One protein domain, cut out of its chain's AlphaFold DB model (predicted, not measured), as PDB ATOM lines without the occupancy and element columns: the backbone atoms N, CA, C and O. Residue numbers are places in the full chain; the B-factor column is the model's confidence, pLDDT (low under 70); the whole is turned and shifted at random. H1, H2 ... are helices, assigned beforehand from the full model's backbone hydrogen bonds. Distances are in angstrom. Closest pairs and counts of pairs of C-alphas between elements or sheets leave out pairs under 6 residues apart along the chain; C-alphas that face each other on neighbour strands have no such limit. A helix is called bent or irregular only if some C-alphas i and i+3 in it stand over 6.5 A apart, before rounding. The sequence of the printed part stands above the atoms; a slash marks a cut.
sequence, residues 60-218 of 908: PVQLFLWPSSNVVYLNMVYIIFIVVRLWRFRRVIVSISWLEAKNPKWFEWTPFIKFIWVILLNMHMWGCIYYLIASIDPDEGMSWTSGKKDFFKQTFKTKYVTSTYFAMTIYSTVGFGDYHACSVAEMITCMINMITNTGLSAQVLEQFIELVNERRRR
ATOM      1  N   PRO A  60     -34.959  33.717   7.250       72.19
ATOM      2  CA  PRO A  60     -35.927  34.783   7.487       72.19
ATOM      3  C   PRO A  60     -35.954  35.777   6.321       72.19
ATOM      4  O   PRO A  60     -34.932  36.364   5.969       72.19
ATOM      5  N   VAL A  61     -37.138  36.011   5.748       66.38
ATOM      6  CA  VAL A  61     -37.330  36.944   4.618       66.38
ATOM      7  C   VAL A  61     -36.942  38.374   4.993       66.38
ATOM      8  O   VAL A  61     -36.495  39.148   4.155       66.38
ATOM      9  N   GLN A  62     -37.045  38.696   6.281       67.62
ATOM     10  CA  GLN A  62     -36.699  39.983   6.865       67.62
ATOM     11  C   GLN A  62     -35.225  40.367   6.654       67.62
ATOM     12  O   GLN A  62     -34.924  41.554   6.635       67.62
ATOM     13  N   LEU A  63     -34.323  39.398   6.444       65.62
ATOM     14  CA  LEU A  63     -32.898  39.656   6.195       65.62
ATOM     15  C   LEU A  63     -32.616  40.209   4.789       65.62
ATOM     16  O   LEU A  63     -31.600  40.867   4.589       65.62
ATOM     17  N   PHE A  64     -33.509  39.962   3.824       64.12
ATOM     18  CA  PHE A  64     -33.357  40.420   2.435       64.12
ATOM     19  C   PHE A  64     -34.194  41.663   2.114       64.12
ATOM     20  O   PHE A  64     -34.067  42.229   1.030       64.12
ATOM     21  N   LEU A  65     -35.010  42.129   3.063       61.84
ATOM     22  CA  LEU A  65     -35.737  43.398   2.989       61.84
ATOM     23  C   LEU A  65     -34.820  44.582   3.375       61.84
ATOM     24  O   LEU A  65     -35.191  45.419   4.195       61.84
ATOM     25  N   TRP A  66     -33.609  44.649   2.810       57.41
ATOM     26  CA  TRP A  66     -32.757  45.852   2.878       57.41
ATOM     27  C   TRP A  66     -33.495  47.018   2.182       57.41
ATOM     28  O   TRP A  66     -34.289  46.721   1.283       57.41
ATOM     29  N   PRO A  67     -33.297  48.315   2.528       58.06
ATOM     30  CA  PRO A  67     -34.064  49.407   1.922       58.06
ATOM     31  C   PRO A  67     -33.798  49.554   0.416       58.06
ATOM     32  O   PRO A  67     -32.967  50.343  -0.018       58.06
ATOM     33  N   SER A  68     -34.500  48.771  -0.396       56.41
ATOM     34  CA  SER A  68     -34.597  48.938  -1.838       56.41
ATOM     35  C   SER A  68     -35.813  49.808  -2.124       56.41
ATOM     36  O   SER A  68     -36.907  49.558  -1.620       56.41
ATOM     37  N   SER A  69     -35.640  50.837  -2.946       58.91
ATOM     38  CA  SER A  69     -36.728  51.702  -3.410       58.91
ATOM     39  C   SER A  69     -37.646  51.012  -4.428       58.91
ATOM     40  O   SER A  69     -38.710  51.538  -4.752       58.91
ATOM     41  N   ASN A  70     -37.276  49.823  -4.920       68.75
ATOM     42  CA  ASN A  70     -38.056  49.088  -5.906       68.75
ATOM     43  C   ASN A  70     -39.049  48.126  -5.226       68.75
ATOM     44  O   ASN A  70     -38.728  46.991  -4.867       68.75
ATOM     45  N   VAL A  71     -40.289  48.600  -5.068       64.56
ATOM     46  CA  VAL A  71     -41.402  47.861  -4.443       64.56
ATOM     47  C   VAL A  71     -41.728  46.556  -5.187       64.56
ATOM     48  O   VAL A  71     -42.151  45.587  -4.555       64.56
ATOM     49  N   VAL A  72     -41.495  46.499  -6.503       62.00
ATOM     50  CA  VAL A  72     -41.710  45.293  -7.322       62.00
ATOM     51  C   VAL A  72     -40.671  44.228  -6.978       62.00
ATOM     52  O   VAL A  72     -41.030  43.087  -6.694       62.00
ATOM     53  N   TYR A  73     -39.395  44.617  -6.892       67.81
ATOM     54  CA  TYR A  73     -38.310  43.721  -6.484       67.81
ATOM     55  C   TYR A  73     -38.533  43.156  -5.073       67.81
ATOM     56  O   TYR A  73     -38.430  41.949  -4.865       67.81
ATOM     57  N   LEU A  74     -38.920  44.003  -4.111       66.12
ATOM     58  CA  LEU A  74     -39.197  43.566  -2.738       66.12
ATOM     59  C   LEU A  74     -40.372  42.579  -2.658       66.12
ATOM     60  O   LEU A  74     -40.287  41.584  -1.937       66.12
ATOM     61  N   ASN A  75     -41.449  42.813  -3.416       64.62
ATOM     62  CA  ASN A  75     -42.581  41.886  -3.478       64.62
ATOM     63  C   ASN A  75     -42.201  40.561  -4.155       64.62
ATOM     64  O   ASN A  75     -42.610  39.505  -3.674       64.62
ATOM     65  N   MET A  76     -41.397  40.590  -5.221       67.06
ATOM     66  CA  MET A  76     -40.913  39.370  -5.873       67.06
ATOM     67  C   MET A  76     -40.056  38.523  -4.938       67.06
ATOM     68  O   MET A  76     -40.326  37.334  -4.774       67.06
ATOM     69  N   VAL A  77     -39.056  39.132  -4.293       70.25
ATOM     70  CA  VAL A  77     -38.187  38.444  -3.328       70.25
ATOM     71  C   VAL A  77     -39.039  37.830  -2.217       70.25
ATOM     72  O   VAL A  77     -38.913  36.644  -1.922       70.25
ATOM     73  N   TYR A  78     -39.984  38.594  -1.667       70.00
ATOM     74  CA  TYR A  78     -40.899  38.115  -0.634       70.00
ATOM     75  C   TYR A  78     -41.727  36.892  -1.077       70.00
ATOM     76  O   TYR A  78     -41.816  35.907  -0.340       70.00
ATOM     77  N   ILE A  79     -42.297  36.910  -2.286       67.50
ATOM     78  CA  ILE A  79     -43.115  35.805  -2.804       67.50
ATOM     79  C   ILE A  79     -42.260  34.567  -3.118       67.50
ATOM     80  O   ILE A  79     -42.678  33.454  -2.798       67.50
ATOM     81  N   ILE A  80     -41.051  34.734  -3.668       72.25
ATOM     82  CA  ILE A  80     -40.116  33.624  -3.928       72.25
ATOM     83  C   ILE A  80     -39.819  32.860  -2.632       72.25
ATOM     84  O   ILE A  80     -39.915  31.633  -2.598       72.25
ATOM     85  N   PHE A  81     -39.541  33.566  -1.535       73.00
ATOM     86  CA  PHE A  81     -39.307  32.915  -0.247       73.00
ATOM     87  C   PHE A  81     -40.558  32.235   0.329       73.00
ATOM     88  O   PHE A  81     -40.435  31.183   0.956       73.00
ATOM     89  N   ILE A  82     -41.761  32.777   0.104       69.94
ATOM     90  CA  ILE A  82     -43.012  32.097   0.486       69.94
ATOM     91  C   ILE A  82     -43.162  30.775  -0.269       69.94
ATOM     92  O   ILE A  82     -43.468  29.757   0.351       69.94
ATOM     93  N   VAL A  83     -42.898  30.763  -1.577       70.75
ATOM     94  CA  VAL A  83     -42.959  29.539  -2.390       70.75
ATOM     95  C   VAL A  83     -41.958  28.499  -1.880       70.75
ATOM     96  O   VAL A  83     -42.316  27.335  -1.715       70.75
ATOM     97  N   VAL A  84     -40.738  28.910  -1.517       73.12
ATOM     98  CA  VAL A  84     -39.748  27.997  -0.920       73.12
ATOM     99  C   VAL A  84     -40.186  27.498   0.465       73.12
ATOM    100  O   VAL A  84     -39.929  26.350   0.812       73.12
ATOM    101  N   ARG A  85     -40.906  28.297   1.264       75.19
ATOM    102  CA  ARG A  85     -41.440  27.861   2.572       75.19
ATOM    103  C   ARG A  85     -42.538  26.807   2.457       75.19
ATOM    104  O   ARG A  85     -42.663  25.983   3.365       75.19
ATOM    105  N   LEU A  86     -43.285  26.773   1.351       72.00
ATOM    106  CA  LEU A  86     -44.292  25.733   1.103       72.00
ATOM    107  C   LEU A  86     -43.675  24.328   1.028       72.00
ATOM    108  O   LEU A  86     -44.339  23.346   1.359       72.00
ATOM    109  N   TRP A  87     -42.376  24.230   0.733       72.44
ATOM    110  CA  TRP A  87     -41.603  22.991   0.815       72.44
ATOM    111  C   TRP A  87     -41.707  22.291   2.182       72.44
ATOM    112  O   TRP A  87     -41.752  21.060   2.261       72.44
ATOM    113  N   ARG A  88     -41.831  23.060   3.274       75.00
ATOM    114  CA  ARG A  88     -41.914  22.530   4.646       75.00
ATOM    115  C   ARG A  88     -43.158  21.675   4.888       75.00
ATOM    116  O   ARG A  88     -43.116  20.778   5.729       75.00
ATOM    117  N   PHE A  89     -44.237  21.870   4.121       70.56
ATOM    118  CA  PHE A  89     -45.451  21.048   4.227       70.56
ATOM    119  C   PHE A  89     -45.214  19.580   3.858       70.56
ATOM    120  O   PHE A  89     -45.952  18.708   4.314       70.56
ATOM    121  N   ARG A  90     -44.123  19.256   3.149       72.00
ATOM    122  CA  ARG A  90     -43.681  17.869   2.955       72.00
ATOM    123  C   ARG A  90     -43.446  17.137   4.283       72.00
ATOM    124  O   ARG A  90     -43.647  15.924   4.339       72.00
ATOM    125  N   ARG A  91     -43.067  17.835   5.364       71.69
ATOM    126  CA  ARG A  91     -42.879  17.213   6.689       71.69
ATOM    127  C   ARG A  91     -44.172  16.599   7.235       71.69
ATOM    128  O   ARG A  91     -44.097  15.585   7.918       71.69
ATOM    129  N   VAL A  92     -45.345  17.086   6.821       72.69
ATOM    130  CA  VAL A  92     -46.642  16.464   7.151       72.69
ATOM    131  C   VAL A  92     -46.724  15.031   6.613       72.69
ATOM    132  O   VAL A  92     -47.192  14.137   7.312       72.69
ATOM    133  N   ILE A  93     -46.192  14.763   5.415       68.31
ATOM    134  CA  ILE A  93     -46.149  13.410   4.827       68.31
ATOM    135  C   ILE A  93     -45.277  12.473   5.676       68.31
ATOM    136  O   ILE A  93     -45.609  11.297   5.858       68.31
ATOM    137  N   VAL A  94     -44.179  12.992   6.233       70.12
ATOM    138  CA  VAL A  94     -43.308  12.257   7.163       70.12
ATOM    139  C   VAL A  94     -44.037  11.974   8.480       70.12
ATOM    140  O   VAL A  94     -44.020  10.834   8.940       70.12
ATOM    141  N   SER A  95     -44.763  12.946   9.041       69.38
ATOM    142  CA  SER A  95     -45.571  12.760  10.256       69.38
ATOM    143  C   SER A  95     -46.699  11.739  10.070       69.38
ATOM    144  O   SER A  95     -46.920  10.902  10.944       69.38
ATOM    145  N   ILE A  96     -47.371  11.737   8.911       66.69
ATOM    146  CA  ILE A  96     -48.366  10.707   8.562       66.69
ATOM    147  C   ILE A  96     -47.692   9.330   8.475       66.69
ATOM    148  O   ILE A  96     -48.252   8.340   8.936       66.69
ATOM    149  N   SER A  97     -46.469   9.257   7.942       66.00
ATOM    150  CA  SER A  97     -45.717   7.994   7.860       66.00
ATOM    151  C   SER A  97     -45.288   7.467   9.235       66.00
ATOM    152  O   SER A  97     -45.225   6.261   9.455       66.00
ATOM    153  N   TRP A  98     -45.038   8.356  10.196       68.94
ATOM    154  CA  TRP A  98     -44.815   7.979  11.592       68.94
ATOM    155  C   TRP A  98     -46.105   7.500  12.284       68.94
ATOM    156  O   TRP A  98     -46.078   6.523  13.033       68.94
ATOM    157  N   LEU A  99     -47.249   8.133  11.998       63.16
ATOM    158  CA  LEU A  99     -48.566   7.701  12.490       63.16
ATOM    159  C   LEU A  99     -48.941   6.298  11.980       63.16
ATOM    160  O   LEU A  99     -49.454   5.486  12.752       63.16
ATOM    161  N   GLU A 100     -48.629   5.985  10.717       64.25
ATOM    162  CA  GLU A 100     -48.798   4.647  10.127       64.25
ATOM    163  C   GLU A 100     -48.065   3.560  10.922       64.25
ATOM    164  O   GLU A 100     -48.617   2.482  11.144       64.25
ATOM    165  N   ALA A 101     -46.846   3.847  11.390       64.75
ATOM    166  CA  ALA A 101     -46.035   2.887  12.136       64.75
ATOM    167  C   ALA A 101     -46.630   2.536  13.512       64.75
ATOM    168  O   ALA A 101     -46.407   1.435  14.011       64.75
ATOM    169  N   LYS A 102     -47.403   3.443  14.124       67.69
ATOM    170  CA  LYS A 102     -48.019   3.228  15.443       67.69
ATOM    171  C   LYS A 102     -49.405   2.589  15.395       67.69
ATOM    172  O   LYS A 102     -49.825   2.026  16.403       67.69
ATOM    173  N   ASN A 103     -50.140   2.692  14.285       62.97
ATOM    174  CA  ASN A 103     -51.540   2.269  14.254       62.97
ATOM    175  C   ASN A 103     -51.923   1.563  12.933       62.97
ATOM    176  O   ASN A 103     -52.265   2.226  11.951       62.97
ATOM    177  N   PRO A 104     -51.943   0.213  12.899       58.47
ATOM    178  CA  PRO A 104     -52.151  -0.572  11.675       58.47
ATOM    179  C   PRO A 104     -53.482  -0.316  10.958       58.47
ATOM    180  O   PRO A 104     -53.589  -0.556   9.756       58.47
ATOM    181  N   LYS A 105     -54.500   0.183  11.676       59.56
ATOM    182  CA  LYS A 105     -55.820   0.520  11.116       59.56
ATOM    183  C   LYS A 105     -55.772   1.702  10.142       59.56
ATOM    184  O   LYS A 105     -56.622   1.806   9.266       59.56
ATOM    185  N   TRP A 106     -54.782   2.582  10.275       61.00
ATOM    186  CA  TRP A 106     -54.664   3.782   9.443       61.00
ATOM    187  C   TRP A 106     -54.086   3.499   8.057       61.00
ATOM    188  O   TRP A 106     -54.313   4.285   7.141       61.00
ATOM    189  N   PHE A 107     -53.435   2.347   7.874       62.34
ATOM    190  CA  PHE A 107     -52.797   1.962   6.615       62.34
ATOM    191  C   PHE A 107     -53.756   1.990   5.409       62.34
ATOM    192  O   PHE A 107     -53.325   2.187   4.278       62.34
ATOM    193  N   GLU A 108     -55.059   1.784   5.624       63.34
ATOM    194  CA  GLU A 108     -56.041   1.768   4.531       63.34
ATOM    195  C   GLU A 108     -56.321   3.160   3.946       63.34
ATOM    196  O   GLU A 108     -56.530   3.282   2.741       63.34
ATOM    197  N   TRP A 109     -56.291   4.210   4.771       68.31
ATOM    198  CA  TRP A 109     -56.673   5.570   4.369       68.31
ATOM    199  C   TRP A 109     -55.477   6.498   4.168       68.31
ATOM    200  O   TRP A 109     -55.579   7.504   3.465       68.31
ATOM    201  N   THR A 110     -54.330   6.186   4.768       69.31
ATOM    202  CA  THR A 110     -53.169   7.076   4.744       69.31
ATOM    203  C   THR A 110     -52.589   7.336   3.351       69.31
ATOM    204  O   THR A 110     -52.201   8.484   3.121       69.31
ATOM    205  N   PRO A 111     -52.588   6.401   2.377       70.69
ATOM    206  CA  PRO A 111     -52.131   6.706   1.020       70.69
ATOM    207  C   PRO A 111     -53.060   7.693   0.311       70.69
ATOM    208  O   PRO A 111     -52.592   8.611  -0.358       70.69
ATOM    209  N   PHE A 112     -54.373   7.570   0.530       72.81
ATOM    210  CA  PHE A 112     -55.371   8.490  -0.018       72.81
ATOM    211  C   PHE A 112     -55.239   9.895   0.585       72.81
ATOM    212  O   PHE A 112     -55.268  10.893  -0.130       72.81
ATOM    213  N   ILE A 113     -55.007   9.973   1.898       76.56
ATOM    214  CA  ILE A 113     -54.765  11.237   2.598       76.56
ATOM    215  C   ILE A 113     -53.481  11.895   2.077       76.56
ATOM    216  O   ILE A 113     -53.514  13.056   1.677       76.56
ATOM    217  N   LYS A 114     -52.359  11.161   2.011       73.88
ATOM    218  CA  LYS A 114     -51.086  11.665   1.462       73.88
ATOM    219  C   LYS A 114     -51.246  12.163   0.022       73.88
ATOM    220  O   LYS A 114     -50.697  13.207  -0.314       73.88
ATOM    221  N   PHE A 115     -52.024  11.456  -0.796       75.38
ATOM    222  CA  PHE A 115     -52.313  11.836  -2.176       75.38
ATOM    223  C   PHE A 115     -53.065  13.168  -2.279       75.38
ATOM    224  O   PHE A 115     -52.596  14.082  -2.960       75.38
ATOM    225  N   ILE A 116     -54.181  13.311  -1.557       78.38
ATOM    226  CA  ILE A 116     -54.959  14.559  -1.536       78.38
ATOM    227  C   ILE A 116     -54.085  15.727  -1.071       78.38
ATOM    228  O   ILE A 116     -54.105  16.796  -1.680       78.38
ATOM    229  N   TRP A 117     -53.271  15.520  -0.035       79.31
ATOM    230  CA  TRP A 117     -52.365  16.551   0.470       79.31
ATOM    231  C   TRP A 117     -51.336  17.006  -0.566       79.31
ATOM    232  O   TRP A 117     -51.099  18.207  -0.691       79.31
ATOM    233  N   VAL A 118     -50.740  16.078  -1.320       77.81
ATOM    234  CA  VAL A 118     -49.765  16.412  -2.369       77.81
ATOM    235  C   VAL A 118     -50.422  17.212  -3.491       77.81
ATOM    236  O   VAL A 118     -49.846  18.212  -3.916       77.81
ATOM    237  N   ILE A 119     -51.631  16.835  -3.924       78.56
ATOM    238  CA  ILE A 119     -52.379  17.587  -4.945       78.56
ATOM    239  C   ILE A 119     -52.683  19.002  -4.458       78.56
ATOM    240  O   ILE A 119     -52.335  19.966  -5.136       78.56
ATOM    241  N   LEU A 120     -53.285  19.148  -3.274       80.62
ATOM    242  CA  LEU A 120     -53.677  20.456  -2.745       80.62
ATOM    243  C   LEU A 120     -52.471  21.387  -2.569       80.62
ATOM    244  O   LEU A 120     -52.545  22.568  -2.912       80.62
ATOM    245  N   LEU A 121     -51.346  20.853  -2.082       78.12
ATOM    246  CA  LEU A 121     -50.106  21.614  -1.948       78.12
ATOM    247  C   LEU A 121     -49.559  22.039  -3.315       78.12
ATOM    248  O   LEU A 121     -49.142  23.183  -3.477       78.12
ATOM    249  N   ASN A 122     -49.575  21.144  -4.305       78.62
ATOM    250  CA  ASN A 122     -49.078  21.438  -5.646       78.62
ATOM    251  C   ASN A 122     -49.947  22.492  -6.356       78.62
ATOM    252  O   ASN A 122     -49.410  23.449  -6.908       78.62
ATOM    253  N   MET A 123     -51.276  22.385  -6.246       82.75
ATOM    254  CA  MET A 123     -52.225  23.381  -6.759       82.75
ATOM    255  C   MET A 123     -52.008  24.760  -6.128       82.75
ATOM    256  O   MET A 123     -52.033  25.775  -6.823       82.75
ATOM    257  N   HIS A 124     -51.760  24.803  -4.817       84.25
ATOM    258  CA  HIS A 124     -51.451  26.039  -4.106       84.25
ATOM    259  C   HIS A 124     -50.116  26.646  -4.567       84.25
ATOM    260  O   HIS A 124     -50.070  27.833  -4.882       84.25
ATOM    261  N   MET A 125     -49.052  25.835  -4.679       80.44
ATOM    262  CA  MET A 125     -47.740  26.300  -5.155       80.44
ATOM    263  C   MET A 125     -47.818  26.887  -6.565       80.44
ATOM    264  O   MET A 125     -47.355  28.006  -6.783       80.44
ATOM    265  N   TRP A 126     -48.439  26.175  -7.508       85.81
ATOM    266  CA  TRP A 126     -48.601  26.677  -8.873       85.81
ATOM    267  C   TRP A 126     -49.498  27.911  -8.930       85.81
ATOM    268  O   TRP A 126     -49.161  28.861  -9.630       85.81
ATOM    269  N   GLY A 127     -50.571  27.965  -8.134       87.00
ATOM    270  CA  GLY A 127     -51.394  29.169  -8.003       87.00
ATOM    271  C   GLY A 127     -50.589  30.386  -7.532       87.00
ATOM    272  O   GLY A 127     -50.738  31.477  -8.084       87.00
ATOM    273  N   CYS A 128     -49.679  30.209  -6.570       82.69
ATOM    274  CA  CYS A 128     -48.773  31.268  -6.121       82.69
ATOM    275  C   CYS A 128     -47.756  31.680  -7.197       82.69
ATOM    276  O   CYS A 128     -47.482  32.870  -7.330       82.69
ATOM    277  N   ILE A 129     -47.228  30.734  -7.983       83.19
ATOM    278  CA  ILE A 129     -46.304  31.018  -9.094       83.19
ATOM    279  C   ILE A 129     -47.007  31.818 -10.200       83.19
ATOM    280  O   ILE A 129     -46.467  32.817 -10.663       83.19
ATOM    281  N   TYR A 130     -48.231  31.447 -10.587       84.81
ATOM    282  CA  TYR A 130     -48.985  32.201 -11.596       84.81
ATOM    283  C   TYR A 130     -49.367  33.604 -11.115       84.81
ATOM    284  O   TYR A 130     -49.303  34.558 -11.892       84.81
ATOM    285  N   TYR A 131     -49.712  33.754  -9.832       83.19
ATOM    286  CA  TYR A 131     -49.909  35.071  -9.227       83.19
ATOM    287  C   TYR A 131     -48.620  35.907  -9.240       83.19
ATOM    288  O   TYR A 131     -48.668  37.095  -9.556       83.19
ATOM    289  N   LEU A 132     -47.470  35.289  -8.934       77.50
ATOM    290  CA  LEU A 132     -46.168  35.950  -8.986       77.50
ATOM    291  C   LEU A 132     -45.878  36.461 -10.392       77.50
ATOM    292  O   LEU A 132     -45.610  37.647 -10.533       77.50
ATOM    293  N   ILE A 133     -45.983  35.604 -11.410       79.38
ATOM    294  CA  ILE A 133     -45.707  35.961 -12.809       79.38
ATOM    295  C   ILE A 133     -46.589  37.128 -13.257       79.38
ATOM    296  O   ILE A 133     -46.074  38.082 -13.829       79.38
ATOM    297  N   ALA A 134     -47.878  37.115 -12.906       78.12
ATOM    298  CA  ALA A 134     -48.766  38.232 -13.212       78.12
ATOM    299  C   ALA A 134     -48.339  39.534 -12.502       78.12
ATOM    300  O   ALA A 134     -48.550  40.621 -13.023       78.12
ATOM    301  N   SER A 135     -47.764  39.450 -11.297       73.62
ATOM    302  CA  SER A 135     -47.355  40.627 -10.514       73.62
ATOM    303  C   SER A 135     -46.047  41.282 -10.972       73.62
ATOM    304  O   SER A 135     -45.739  42.380 -10.509       73.62
ATOM    305  N   ILE A 136     -45.276  40.609 -11.835       72.19
ATOM    306  CA  ILE A 136     -44.015  41.125 -12.388       72.19
ATOM    307  C   ILE A 136     -44.281  42.253 -13.382       72.19
ATOM    308  O   ILE A 136     -43.541  43.235 -13.380       72.19
ATOM    309  N   ASP A 137     -45.342  42.121 -14.178       65.00
ATOM    310  CA  ASP A 137     -45.720  43.098 -15.194       65.00
ATOM    311  C   ASP A 137     -47.248  43.302 -15.219       65.00
ATOM    312  O   ASP A 137     -47.966  42.664 -15.990       65.00
ATOM    313  N   PRO A 138     -47.789  44.113 -14.288       62.03
ATOM    314  CA  PRO A 138     -49.230  44.284 -14.122       62.03
ATOM    315  C   PRO A 138     -49.887  45.188 -15.181       62.03
ATOM    316  O   PRO A 138     -51.118  45.213 -15.245       62.03
ATOM    317  N   ASP A 139     -49.097  45.933 -15.966       56.47
ATOM    318  CA  ASP A 139     -49.573  47.014 -16.842       56.47
ATOM    319  C   ASP A 139     -49.555  46.657 -18.340       56.47
ATOM    320  O   ASP A 139     -50.247  47.304 -19.135       56.47
ATOM    321  N   GLU A 140     -48.853  45.595 -18.747       55.22
ATOM    322  CA  GLU A 140     -48.955  45.071 -20.108       55.22
ATOM    323  C   GLU A 140     -50.146  44.112 -20.227       55.22
ATOM    324  O   GLU A 140     -50.264  43.117 -19.515       55.22
ATOM    325  N   GLY A 141     -51.048  44.370 -21.177       58.72
ATOM    326  CA  GLY A 141     -52.182  43.498 -21.510       58.72
ATOM    327  C   GLY A 141     -51.789  42.139 -22.113       58.72
ATOM    328  O   GLY A 141     -52.544  41.605 -22.925       58.72
ATOM    329  N   MET A 142     -50.650  41.565 -21.724       63.84
ATOM    330  CA  MET A 142     -50.014  40.359 -22.264       63.84
ATOM    331  C   MET A 142     -49.713  39.320 -21.162       63.84
ATOM    332  O   MET A 142     -48.687  38.643 -21.203       63.84
ATOM    333  N   SER A 143     -50.604  39.173 -20.177       77.38
ATOM    334  CA  SER A 143     -50.516  38.145 -19.127       77.38
ATOM    335  C   SER A 143     -51.725  37.206 -19.180       77.38
ATOM    336  O   SER A 143     -52.747  37.537 -19.766       77.38
ATOM    337  N   TRP A 144     -51.690  36.060 -18.502       81.75
ATOM    338  CA  TRP A 144     -52.834  35.147 -18.382       81.75
ATOM    339  C   TRP A 144     -54.088  35.781 -17.758       81.75
ATOM    340  O   TRP A 144     -55.185  35.224 -17.818       81.75
ATOM    341  N   THR A 145     -53.938  36.966 -17.161       78.88
ATOM    342  CA  THR A 145     -55.026  37.807 -16.644       78.88
ATOM    343  C   THR A 145     -55.657  38.729 -17.703       78.88
ATOM    344  O   THR A 145     -56.654  39.406 -17.414       78.88
ATOM    345  N   SER A 146     -55.120  38.740 -18.929       67.38
ATOM    346  CA  SER A 146     -55.564  39.556 -20.060       67.38
ATOM    347  C   SER A 146     -56.995  39.221 -20.457       67.38
ATOM    348  O   SER A 146     -57.296  38.208 -21.079       67.38
ATOM    349  N   GLY A 147     -57.896  40.098 -20.023       62.03
ATOM    350  CA  GLY A 147     -59.347  39.917 -20.057       62.03
ATOM    351  C   GLY A 147     -60.038  40.593 -18.868       62.03
ATOM    352  O   GLY A 147     -61.203  40.972 -18.964       62.03
ATOM    353  N   LYS A 148     -59.316  40.837 -17.760       64.88
ATOM    354  CA  LYS A 148     -59.808  41.590 -16.590       64.88
ATOM    355  C   LYS A 148     -58.849  42.728 -16.220       64.88
ATOM    356  O   LYS A 148     -57.949  42.529 -15.409       64.88
ATOM    357  N   LYS A 149     -59.107  43.942 -16.729       58.62
ATOM    358  CA  LYS A 149     -58.324  45.178 -16.469       58.62
ATOM    359  C   LYS A 149     -58.173  45.573 -14.983       58.62
ATOM    360  O   LYS A 149     -57.419  46.485 -14.673       58.62
ATOM    361  N   ASP A 150     -58.835  44.873 -14.059       68.56
ATOM    362  CA  ASP A 150     -58.820  45.161 -12.620       68.56
ATOM    363  C   ASP A 150     -58.435  43.957 -11.739       68.56
ATOM    364  O   ASP A 150     -58.707  43.972 -10.538       68.56
ATOM    365  N   PHE A 151     -57.800  42.904 -12.276       77.25
ATOM    366  CA  PHE A 151     -57.416  41.718 -11.484       77.25
ATOM    367  C   PHE A 151     -56.652  42.084 -10.193       77.25
ATOM    368  O   PHE A 151     -56.994  41.629  -9.097       77.25
ATOM    369  N   PHE A 152     -55.688  43.006 -10.286       76.44
ATOM    370  CA  PHE A 152     -54.918  43.484  -9.133       76.44
ATOM    371  C   PHE A 152     -55.700  44.378  -8.160       76.44
ATOM    372  O   PHE A 152     -55.264  44.540  -7.018       76.44
ATOM    373  N   LYS A 153     -56.880  44.884  -8.533       76.56
ATOM    374  CA  LYS A 153     -57.767  45.659  -7.645       76.56
ATOM    375  C   LYS A 153     -58.802  44.793  -6.917       76.56
ATOM    376  O   LYS A 153     -59.448  45.267  -5.988       76.56
ATOM    377  N   GLN A 154     -58.946  43.518  -7.290       79.12
ATOM    378  CA  GLN A 154     -59.894  42.597  -6.656       79.12
ATOM    379  C   GLN A 154     -59.473  42.168  -5.241       79.12
ATOM    380  O   GLN A 154     -58.320  42.321  -4.818       79.12
ATOM    381  N   THR A 155     -60.425  41.592  -4.499       82.56
ATOM    382  CA  THR A 155     -60.178  41.076  -3.145       82.56
ATOM    383  C   THR A 155     -59.153  39.938  -3.145       82.56
ATOM    384  O   THR A 155     -58.999  39.213  -4.130       82.56
ATOM    385  N   PHE A 156     -58.471  39.741  -2.012       76.50
ATOM    386  CA  PHE A 156     -57.483  38.669  -1.839       76.50
ATOM    387  C   PHE A 156     -58.051  37.282  -2.167       76.50
ATOM    388  O   PHE A 156     -57.415  36.499  -2.870       76.50
ATOM    389  N   LYS A 157     -59.275  37.000  -1.706       76.69
ATOM    390  CA  LYS A 157     -59.952  35.724  -1.958       76.69
ATOM    391  C   LYS A 157     -60.152  35.492  -3.455       76.69
ATOM    392  O   LYS A 157     -59.899  34.391  -3.929       76.69
ATOM    393  N   THR A 158     -60.565  36.521  -4.192       81.50
ATOM    394  CA  THR A 158     -60.782  36.419  -5.640       81.50
ATOM    395  C   THR A 158     -59.472  36.162  -6.379       81.50
ATOM    396  O   THR A 158     -59.410  35.234  -7.176       81.50
ATOM    397  N   LYS A 159     -58.401  36.894  -6.047       84.06
ATOM    398  CA  LYS A 159     -57.064  36.681  -6.630       84.06
ATOM    399  C   LYS A 159     -56.565  35.259  -6.400       84.06
ATOM    400  O   LYS A 159     -56.153  34.591  -7.341       84.06
ATOM    401  N   TYR A 160     -56.664  34.785  -5.158       84.50
ATOM    402  CA  TYR A 160     -56.250  33.441  -4.782       84.50
ATOM    403  C   TYR A 160     -57.026  32.368  -5.552       84.50
ATOM    404  O   TYR A 160     -56.422  31.526  -6.212       84.50
ATOM    405  N   VAL A 161     -58.362  32.437  -5.527       86.00
ATOM    406  CA  VAL A 161     -59.223  31.465  -6.214       86.00
ATOM    407  C   VAL A 161     -58.937  31.458  -7.712       86.00
ATOM    408  O   VAL A 161     -58.726  30.389  -8.269       86.00
ATOM    409  N   THR A 162     -58.845  32.622  -8.354       85.94
ATOM    410  CA  THR A 162     -58.582  32.719  -9.794       85.94
ATOM    411  C   THR A 162     -57.207  32.168 -10.183       85.94
ATOM    412  O   THR A 162     -57.123  31.392 -11.132       85.94
ATOM    413  N   SER A 163     -56.142  32.475  -9.436       87.62
ATOM    414  CA  SER A 163     -54.808  31.920  -9.714       87.62
ATOM    415  C   SER A 163     -54.726  30.412  -9.449       87.62
ATOM    416  O   SER A 163     -54.108  29.684 -10.222       87.62
ATOM    417  N   THR A 164     -55.380  29.906  -8.397       87.75
ATOM    418  CA  THR A 164     -55.451  28.453  -8.140       87.75
ATOM    419  C   THR A 164     -56.339  27.710  -9.135       87.75
ATOM    420  O   THR A 164     -56.038  26.572  -9.475       87.75
ATOM    421  N   TYR A 165     -57.398  28.348  -9.635       88.19
ATOM    422  CA  TYR A 165     -58.256  27.805 -10.682       88.19
ATOM    423  C   TYR A 165     -57.476  27.652 -11.989       88.19
ATOM    424  O   TYR A 165     -57.489  26.574 -12.571       88.19
ATOM    425  N   PHE A 166     -56.715  28.675 -12.389       87.00
ATOM    426  CA  PHE A 166     -55.842  28.580 -13.559       87.00
ATOM    427  C   PHE A 166     -54.758  27.504 -13.383       87.00
ATOM    428  O   PHE A 166     -54.500  26.717 -14.288       87.00
ATOM    429  N   ALA A 167     -54.176  27.377 -12.187       88.00
ATOM    430  CA  ALA A 167     -53.272  26.266 -11.895       88.00
ATOM    431  C   ALA A 167     -53.965  24.898 -12.022       88.00
ATOM    432  O   ALA A 167     -53.375  23.966 -12.564       88.00
ATOM    433  N   MET A 168     -55.210  24.782 -11.548       86.88
ATOM    434  CA  MET A 168     -56.015  23.559 -11.595       86.88
ATOM    435  C   MET A 168     -56.372  23.142 -13.021       86.88
ATOM    436  O   MET A 168     -56.315  21.952 -13.319       86.88
ATOM    437  N   THR A 169     -56.728  24.080 -13.904       85.56
ATOM    438  CA  THR A 169     -57.081  23.761 -15.296       85.56
ATOM    439  C   THR A 169     -55.877  23.180 -16.038       85.56
ATOM    440  O   THR A 169     -55.989  22.099 -16.619       85.56
ATOM    441  N   ILE A 170     -54.693  23.781 -15.878       85.38
ATOM    442  CA  ILE A 170     -53.428  23.243 -16.409       85.38
ATOM    443  C   ILE A 170     -53.075  21.892 -15.771       85.38
ATOM    444  O   ILE A 170     -52.708  20.950 -16.476       85.38
ATOM    445  N   TYR A 171     -53.236  21.764 -14.451       81.31
ATOM    446  CA  TYR A 171     -52.969  20.524 -13.715       81.31
ATOM    447  C   TYR A 171     -53.909  19.380 -14.127       81.31
ATOM    448  O   TYR A 171     -53.505  18.227 -14.195       81.31
ATOM    449  N   SER A 172     -55.164  19.671 -14.463       78.75
ATOM    450  CA  SER A 172     -56.141  18.667 -14.899       78.75
ATOM    451  C   SER A 172     -55.946  18.195 -16.344       78.75
ATOM    452  O   SER A 172     -56.596  17.241 -16.760       78.75
ATOM    453  N   THR A 173     -55.056  18.829 -17.118       71.06
ATOM    454  CA  THR A 173     -54.801  18.568 -18.553       71.06
ATOM    455  C   THR A 173     -55.995  18.788 -19.494       71.06
ATOM    456  O   THR A 173     -55.868  18.566 -20.695       71.06
ATOM    457  N   VAL A 174     -57.130  19.292 -18.993       64.19
ATOM    458  CA  VAL A 174     -58.371  19.534 -19.763       64.19
ATOM    459  C   VAL A 174     -58.260  20.767 -20.690       64.19
ATOM    460  O   VAL A 174     -59.176  21.078 -21.443       64.19
ATOM    461  N   GLY A 175     -57.112  21.449 -20.697       61.34
ATOM    462  CA  GLY A 175     -56.855  22.651 -21.491       61.34
ATOM    463  C   GLY A 175     -56.982  23.934 -20.669       61.34
ATOM    464  O   GLY A 175     -57.197  23.905 -19.460       61.34
ATOM    465  N   PHE A 176     -56.801  25.074 -21.334       65.25
ATOM    466  CA  PHE A 176     -56.684  26.389 -20.694       65.25
ATOM    467  C   PHE A 176     -57.985  26.861 -19.996       65.25
ATOM    468  O   PHE A 176     -57.931  27.593 -19.010       65.25
ATOM    469  N   GLY A 177     -59.162  26.358 -20.381       70.69
ATOM    470  CA  GLY A 177     -60.431  26.861 -19.834       70.69
ATOM    471  C   GLY A 177     -60.623  28.342 -20.189       70.69
ATOM    472  O   GLY A 177     -60.312  28.739 -21.309       70.69
ATOM    473  N   ASP A 178     -61.086  29.159 -19.238       75.25
ATOM    474  CA  ASP A 178     -61.353  30.599 -19.445       75.25
ATOM    475  C   ASP A 178     -60.096  31.497 -19.393       75.25
ATOM    476  O   ASP A 178     -60.172  32.694 -19.673       75.25
ATOM    477  N   TYR A 179     -58.939  30.948 -19.014       82.50
ATOM    478  CA  TYR A 179     -57.678  31.677 -18.834       82.50
ATOM    479  C   TYR A 179     -56.565  30.983 -19.613       82.50
ATOM    480  O   TYR A 179     -56.463  29.768 -19.559       82.50
ATOM    481  N   HIS A 180     -55.689  31.707 -20.306       82.94
ATOM    482  CA  HIS A 180     -54.621  31.091 -21.102       82.94
ATOM    483  C   HIS A 180     -53.313  31.859 -20.966       82.94
ATOM    484  O   HIS A 180     -53.326  33.054 -20.716       82.94
ATOM    485  N   ALA A 181     -52.181  31.172 -21.116       84.38
ATOM    486  CA  ALA A 181     -50.875  31.824 -21.111       84.38
ATOM    487  C   ALA A 181     -50.719  32.716 -22.355       84.38
ATOM    488  O   ALA A 181     -50.937  32.247 -23.473       84.38
ATOM    489  N   CYS A 182     -50.312  33.970 -22.161       82.81
ATOM    490  CA  CYS A 182     -50.115  34.939 -23.241       82.81
ATOM    491  C   CYS A 182     -48.627  35.211 -23.491       82.81
ATOM    492  O   CYS A 182     -48.218  35.355 -24.643       82.81
ATOM    493  N   SER A 183     -47.801  35.235 -22.439       82.88
ATOM    494  CA  SER A 183     -46.361  35.478 -22.567       82.88
ATOM    495  C   SER A 183     -45.550  34.187 -22.728       82.88
ATOM    496  O   SER A 183     -45.940  33.110 -22.271       82.88
ATOM    497  N   VAL A 184     -44.358  34.294 -23.326       82.56
ATOM    498  CA  VAL A 184     -43.419  33.161 -23.463       82.56
ATOM    499  C   VAL A 184     -43.054  32.577 -22.091       82.56
ATOM    500  O   VAL A 184     -42.977  31.359 -21.935       82.56
ATOM    501  N   ALA A 185     -42.894  33.428 -21.072       80.50
ATOM    502  CA  ALA A 185     -42.611  33.000 -19.704       80.50
ATOM    503  C   ALA A 185     -43.776  32.198 -19.092       80.50
ATOM    504  O   ALA A 185     -43.552  31.171 -18.448       80.50
ATOM    505  N   GLU A 186     -45.022  32.614 -19.330       85.88
ATOM    506  CA  GLU A 186     -46.216  31.884 -18.888       85.88
ATOM    507  C   GLU A 186     -46.363  30.546 -19.614       85.88
ATOM    508  O   GLU A 186     -46.648  29.535 -18.973       85.88
ATOM    509  N   MET A 187     -46.102  30.505 -20.926       86.62
ATOM    510  CA  MET A 187     -46.161  29.271 -21.715       86.62
ATOM    511  C   MET A 187     -45.129  28.244 -21.238       86.62
ATOM    512  O   MET A 187     -45.480  27.085 -21.013       86.62
ATOM    513  N   ILE A 188     -43.880  28.666 -21.004       86.31
ATOM    514  CA  ILE A 188     -42.835  27.802 -20.431       86.31
ATOM    515  C   ILE A 188     -43.264  27.296 -19.046       86.31
ATOM    516  O   ILE A 188     -43.139  26.109 -18.747       86.31
ATOM    517  N   THR A 189     -43.836  28.169 -18.217       85.75
ATOM    518  CA  THR A 189     -44.337  27.811 -16.882       85.75
ATOM    519  C   THR A 189     -45.461  26.770 -16.960       85.75
ATOM    520  O   THR A 189     -45.444  25.791 -16.212       85.75
ATOM    521  N   CYS A 190     -46.404  26.913 -17.897       86.94
ATOM    522  CA  CYS A 190     -47.448  25.919 -18.164       86.94
ATOM    523  C   CYS A 190     -46.873  24.570 -18.613       86.94
ATOM    524  O   CYS A 190     -47.315  23.538 -18.110       86.94
ATOM    525  N   MET A 191     -45.861  24.558 -19.486       86.88
ATOM    526  CA  MET A 191     -45.199  23.314 -19.904       86.88
ATOM    527  C   MET A 191     -44.537  22.599 -18.718       86.88
ATOM    528  O   MET A 191     -44.710  21.391 -18.547       86.88
ATOM    529  N   ILE A 192     -43.836  23.337 -17.850       86.81
ATOM    530  CA  ILE A 192     -43.213  22.768 -16.643       86.81
ATOM    531  C   ILE A 192     -44.282  22.211 -15.690       86.81
ATOM    532  O   ILE A 192     -44.110  21.113 -15.153       86.81
ATOM    533  N   ASN A 193     -45.404  22.916 -15.511       85.44
ATOM    534  CA  ASN A 193     -46.530  22.450 -14.698       85.44
ATOM    535  C   ASN A 193     -47.123  21.136 -15.242       85.44
ATOM    536  O   ASN A 193     -47.257  20.163 -14.498       85.44
ATOM    537  N   MET A 194     -47.368  21.044 -16.553       85.44
ATOM    538  CA  MET A 194     -47.889  19.823 -17.188       85.44
ATOM    539  C   MET A 194     -46.943  18.619 -17.044       85.44
ATOM    540  O   MET A 194     -47.392  17.509 -16.738       85.44
ATOM    541  N   ILE A 195     -45.630  18.823 -17.216       84.69
ATOM    542  CA  ILE A 195     -44.619  17.764 -17.039       84.69
ATOM    543  C   ILE A 195     -44.592  17.296 -15.578       84.69
ATOM    544  O   ILE A 195     -44.596  16.094 -15.302       84.69
ATOM    545  N   THR A 196     -44.624  18.243 -14.638       81.00
ATOM    546  CA  THR A 196     -44.634  17.956 -13.197       81.00
ATOM    547  C   THR A 196     -45.876  17.155 -12.802       81.00
ATOM    548  O   THR A 196     -45.771  16.161 -12.082       81.00
ATOM    549  N   ASN A 197     -47.046  17.533 -13.322       80.19
ATOM    550  CA  ASN A 197     -48.301  16.825 -13.095       80.19
ATOM    551  C   ASN A 197     -48.287  15.389 -13.645       80.19
ATOM    552  O   ASN A 197     -48.698  14.457 -12.954       80.19
ATOM    553  N   THR A 198     -47.769  15.197 -14.861       81.19
ATOM    554  CA  THR A 198     -47.657  13.863 -15.473       81.19
ATOM    555  C   THR A 198     -46.795  12.939 -14.606       81.19
ATOM    556  O   THR A 198     -47.176  11.798 -14.341       81.19
ATOM    557  N   GLY A 199     -45.674  13.449 -14.084       80.69
ATOM    558  CA  GLY A 199     -44.811  12.702 -13.167       80.69
ATOM    559  C   GLY A 199     -45.494  12.348 -11.840       80.69
ATOM    560  O   GLY A 199     -45.415  11.203 -11.396       80.69
ATOM    561  N   LEU A 200     -46.201  13.300 -11.222       76.62
ATOM    562  CA  LEU A 200     -46.928  13.074  -9.965       76.62
ATOM    563  C   LEU A 200     -48.085  12.079 -10.137       76.62
ATOM    564  O   LEU A 200     -48.248  11.176  -9.319       76.62
ATOM    565  N   SER A 201     -48.848  12.195 -11.223       72.88
ATOM    566  CA  SER A 201     -49.968  11.299 -11.534       72.88
ATOM    567  C   SER A 201     -49.503   9.857 -11.776       72.88
ATOM    568  O   SER A 201     -50.133   8.914 -11.293       72.88
ATOM    569  N   ALA A 202     -48.364   9.669 -12.452       78.31
ATOM    570  CA  ALA A 202     -47.766   8.349 -12.661       78.31
ATOM    571  C   ALA A 202     -47.321   7.692 -11.341       78.31
ATOM    572  O   ALA A 202     -47.625   6.523 -11.101       78.31
ATOM    573  N   GLN A 203     -46.671   8.456 -10.454       74.06
ATOM    574  CA  GLN A 203     -46.264   7.969  -9.128       74.06
ATOM    575  C   GLN A 203     -47.461   7.528  -8.276       74.06
ATOM    576  O   GLN A 203     -47.379   6.555  -7.527       74.06
ATOM    577  N   VAL A 204     -48.587   8.231  -8.386       67.75
ATOM    578  CA  VAL A 204     -49.813   7.901  -7.651       67.75
ATOM    579  C   VAL A 204     -50.448   6.622  -8.182       67.75
ATOM    580  O   VAL A 204     -50.847   5.763  -7.392       67.75
ATOM    581  N   LEU A 205     -50.525   6.470  -9.506       71.69
ATOM    582  CA  LEU A 205     -51.051   5.258 -10.126       71.69
ATOM    583  C   LEU A 205     -50.237   4.022  -9.706       71.69
ATOM    584  O   LEU A 205     -50.816   2.981  -9.392       71.69
ATOM    585  N   GLU A 206     -48.912   4.156  -9.620       74.75
ATOM    586  CA  GLU A 206     -48.012   3.106  -9.134       74.75
ATOM    587  C   GLU A 206     -48.309   2.719  -7.671       74.75
ATOM    588  O   GLU A 206     -48.493   1.536  -7.368       74.75
ATOM    589  N   GLN A 207     -48.467   3.703  -6.775       66.31
ATOM    590  CA  GLN A 207     -48.813   3.456  -5.367       66.31
ATOM    591  C   GLN A 207     -50.184   2.783  -5.198       66.31
ATOM    592  O   GLN A 207     -50.349   1.903  -4.349       66.31
ATOM    593  N   PHE A 208     -51.173   3.157  -6.014       67.00
ATOM    594  CA  PHE A 208     -52.497   2.536  -5.986       67.00
ATOM    595  C   PHE A 208     -52.446   1.059  -6.397       67.00
ATOM    596  O   PHE A 208     -53.015   0.195  -5.719       67.00
ATOM    597  N   ILE A 209     -51.720   0.749  -7.475       69.94
ATOM    598  CA  ILE A 209     -51.499  -0.629  -7.933       69.94
ATOM    599  C   ILE A 209     -50.809  -1.449  -6.836       69.94
ATOM    600  O   ILE A 209     -51.207  -2.589  -6.568       69.94
ATOM    601  N   GLU A 210     -49.810  -0.878  -6.160       71.06
ATOM    602  CA  GLU A 210     -49.111  -1.544  -5.063       71.06
ATOM    603  C   GLU A 210     -50.032  -1.827  -3.865       71.06
ATOM    604  O   GLU A 210     -50.037  -2.954  -3.364       71.06
ATOM    605  N   LEU A 211     -50.903  -0.890  -3.472       64.25
ATOM    606  CA  LEU A 211     -51.873  -1.088  -2.388       64.25
ATOM    607  C   LEU A 211     -52.900  -2.190  -2.696       64.25
ATOM    608  O   LEU A 211     -53.190  -3.043  -1.847       64.25
ATOM    609  N   VAL A 212     -53.435  -2.223  -3.920       66.06
ATOM    610  CA  VAL A 212     -54.353  -3.289  -4.362       66.06
ATOM    611  C   VAL A 212     -53.649  -4.649  -4.328       66.06
ATOM    612  O   VAL A 212     -54.208  -5.646  -3.848       66.06
ATOM    613  N   ASN A 213     -52.396  -4.690  -4.782       61.00
ATOM    614  CA  ASN A 213     -51.570  -5.889  -4.752       61.00
ATOM    615  C   ASN A 213     -51.237  -6.326  -3.321       61.00
ATOM    616  O   ASN A 213     -51.287  -7.522  -3.022       61.00
ATOM    617  N   GLU A 214     -50.966  -5.399  -2.403       59.94
ATOM    618  CA  GLU A 214     -50.776  -5.702  -0.987       59.94
ATOM    619  C   GLU A 214     -52.030  -6.285  -0.340       59.94
ATOM    620  O   GLU A 214     -51.932  -7.272   0.391       59.94
ATOM    621  N   ARG A 215     -53.216  -5.739  -0.628       56.16
ATOM    622  CA  ARG A 215     -54.483  -6.263  -0.096       56.16
ATOM    623  C   ARG A 215     -54.719  -7.705  -0.553       56.16
ATOM    624  O   ARG A 215     -55.101  -8.557   0.255       56.16
ATOM    625  N   ARG A 216     -54.409  -8.012  -1.820       51.62
ATOM    626  CA  ARG A 216     -54.394  -9.390  -2.349       51.62
ATOM    627  C   ARG A 216     -53.347 -10.259  -1.640       51.62
ATOM    628  O   ARG A 216     -53.665 -11.379  -1.239       51.62
ATOM    629  N   ARG A 217     -52.129  -9.747  -1.420       52.88
ATOM    630  CA  ARG A 217     -51.052 -10.457  -0.700       52.88
ATOM    631  C   ARG A 217     -51.393 -10.730   0.765       52.88
ATOM    632  O   ARG A 217     -51.062 -11.807   1.237       52.88
ATOM    633  N   ARG A 218     -52.061  -9.826   1.493       50.41
ATOM    634  CA  ARG A 218     -52.480 -10.056   2.894       50.41
ATOM    635  C   ARG A 218     -53.558 -11.128   2.997       50.41
ATOM    636  O   ARG A 218     -53.424 -12.026   3.824       50.41
TER     637      ARG A 218
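Overview. This is residues 60 to 218 of the 908 residues of a protein of Medicago truncatula (UniProt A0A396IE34). What is the main picture? Three long helices, H1, H3 and H5, lie side by side in a row with H3 in the middle, and H4 crosses over H3 and reaches H5. Short H2 makes the turn from H1 to H3. What makes it up? The printed part has 159 residues with five named helices, H1 to H5 in order, and no named strand: all helix. It is loose, with a radius of gyration of the C-alphas of 19.2 A, and elongated, spanning 62 by 39 by 26 A.

Along the chain. Where do the first helices run? H1, residues 71 to 102, begins at C-alpha 71 (-41.402, 47.861, -4.443) and is 49.3 A long. H2, residues 104 to 108, is only just irregular: C-alphas 105 and 108 are 6.7 A apart. H3, residues 110 to 136, is 39.2 A long. What follows? H4, residues 156 to 171, is 22.2 A long. H5, residues 184 to 218, is 51.4 A long and ends at C-alpha 218 (-52.480, -10.056, 2.894).

Arrangement. What touches the hub, H3? H1 touches it, opposite ways at a shallow tilt of 2 degrees, closest at the C-alphas of Ile 93 and Lys 114, 6.2 A. H5 touches it, opposite ways at 3 degrees, a shallow tilt, closest at the C-alphas of Phe 115 and Val 204, 7.2 A. H4 touches residues 123 to 131 of H3 alone, at a steep tilt of 67 degrees, only just short of about perpendicular, closest at the C-alphas of Gly 127 and Thr 164, 4.1 A. What of the other pairs? Residues 170 to 171 of H4 touch H5, closest at the C-alphas of Tyr 171 and Asn 197, 6.0 A; H1 and H5 are apart. H1 and H2 only just touch, only at the corner, with 3 pairs of C-alphas within 8 A, the closest those of Glu 100 and Phe 107, 6.0 A. How do the backbones run? In H3, H4 and H5 every O i to N i+4 pair is within hydrogen-bond range; in H1 19 of 28 are, and in H2 0 of 1, with 1 of 2 O i to N i+3 pairs.

Size, cuts and confidence. How far does it reach? The two C-alphas farthest apart, those of Ser 69 and Arg 218, are 64.0 A apart, and the printed part has no cut. Which links are long? Those from H3 to H4, 19 residues, and from H4 to H5, 12 residues. Where is confidence low? The mean pLDDT of the printed part is 73.2, and 61 residues are under 70, among them 61 to 76, 95 to 110 and 211 to 218.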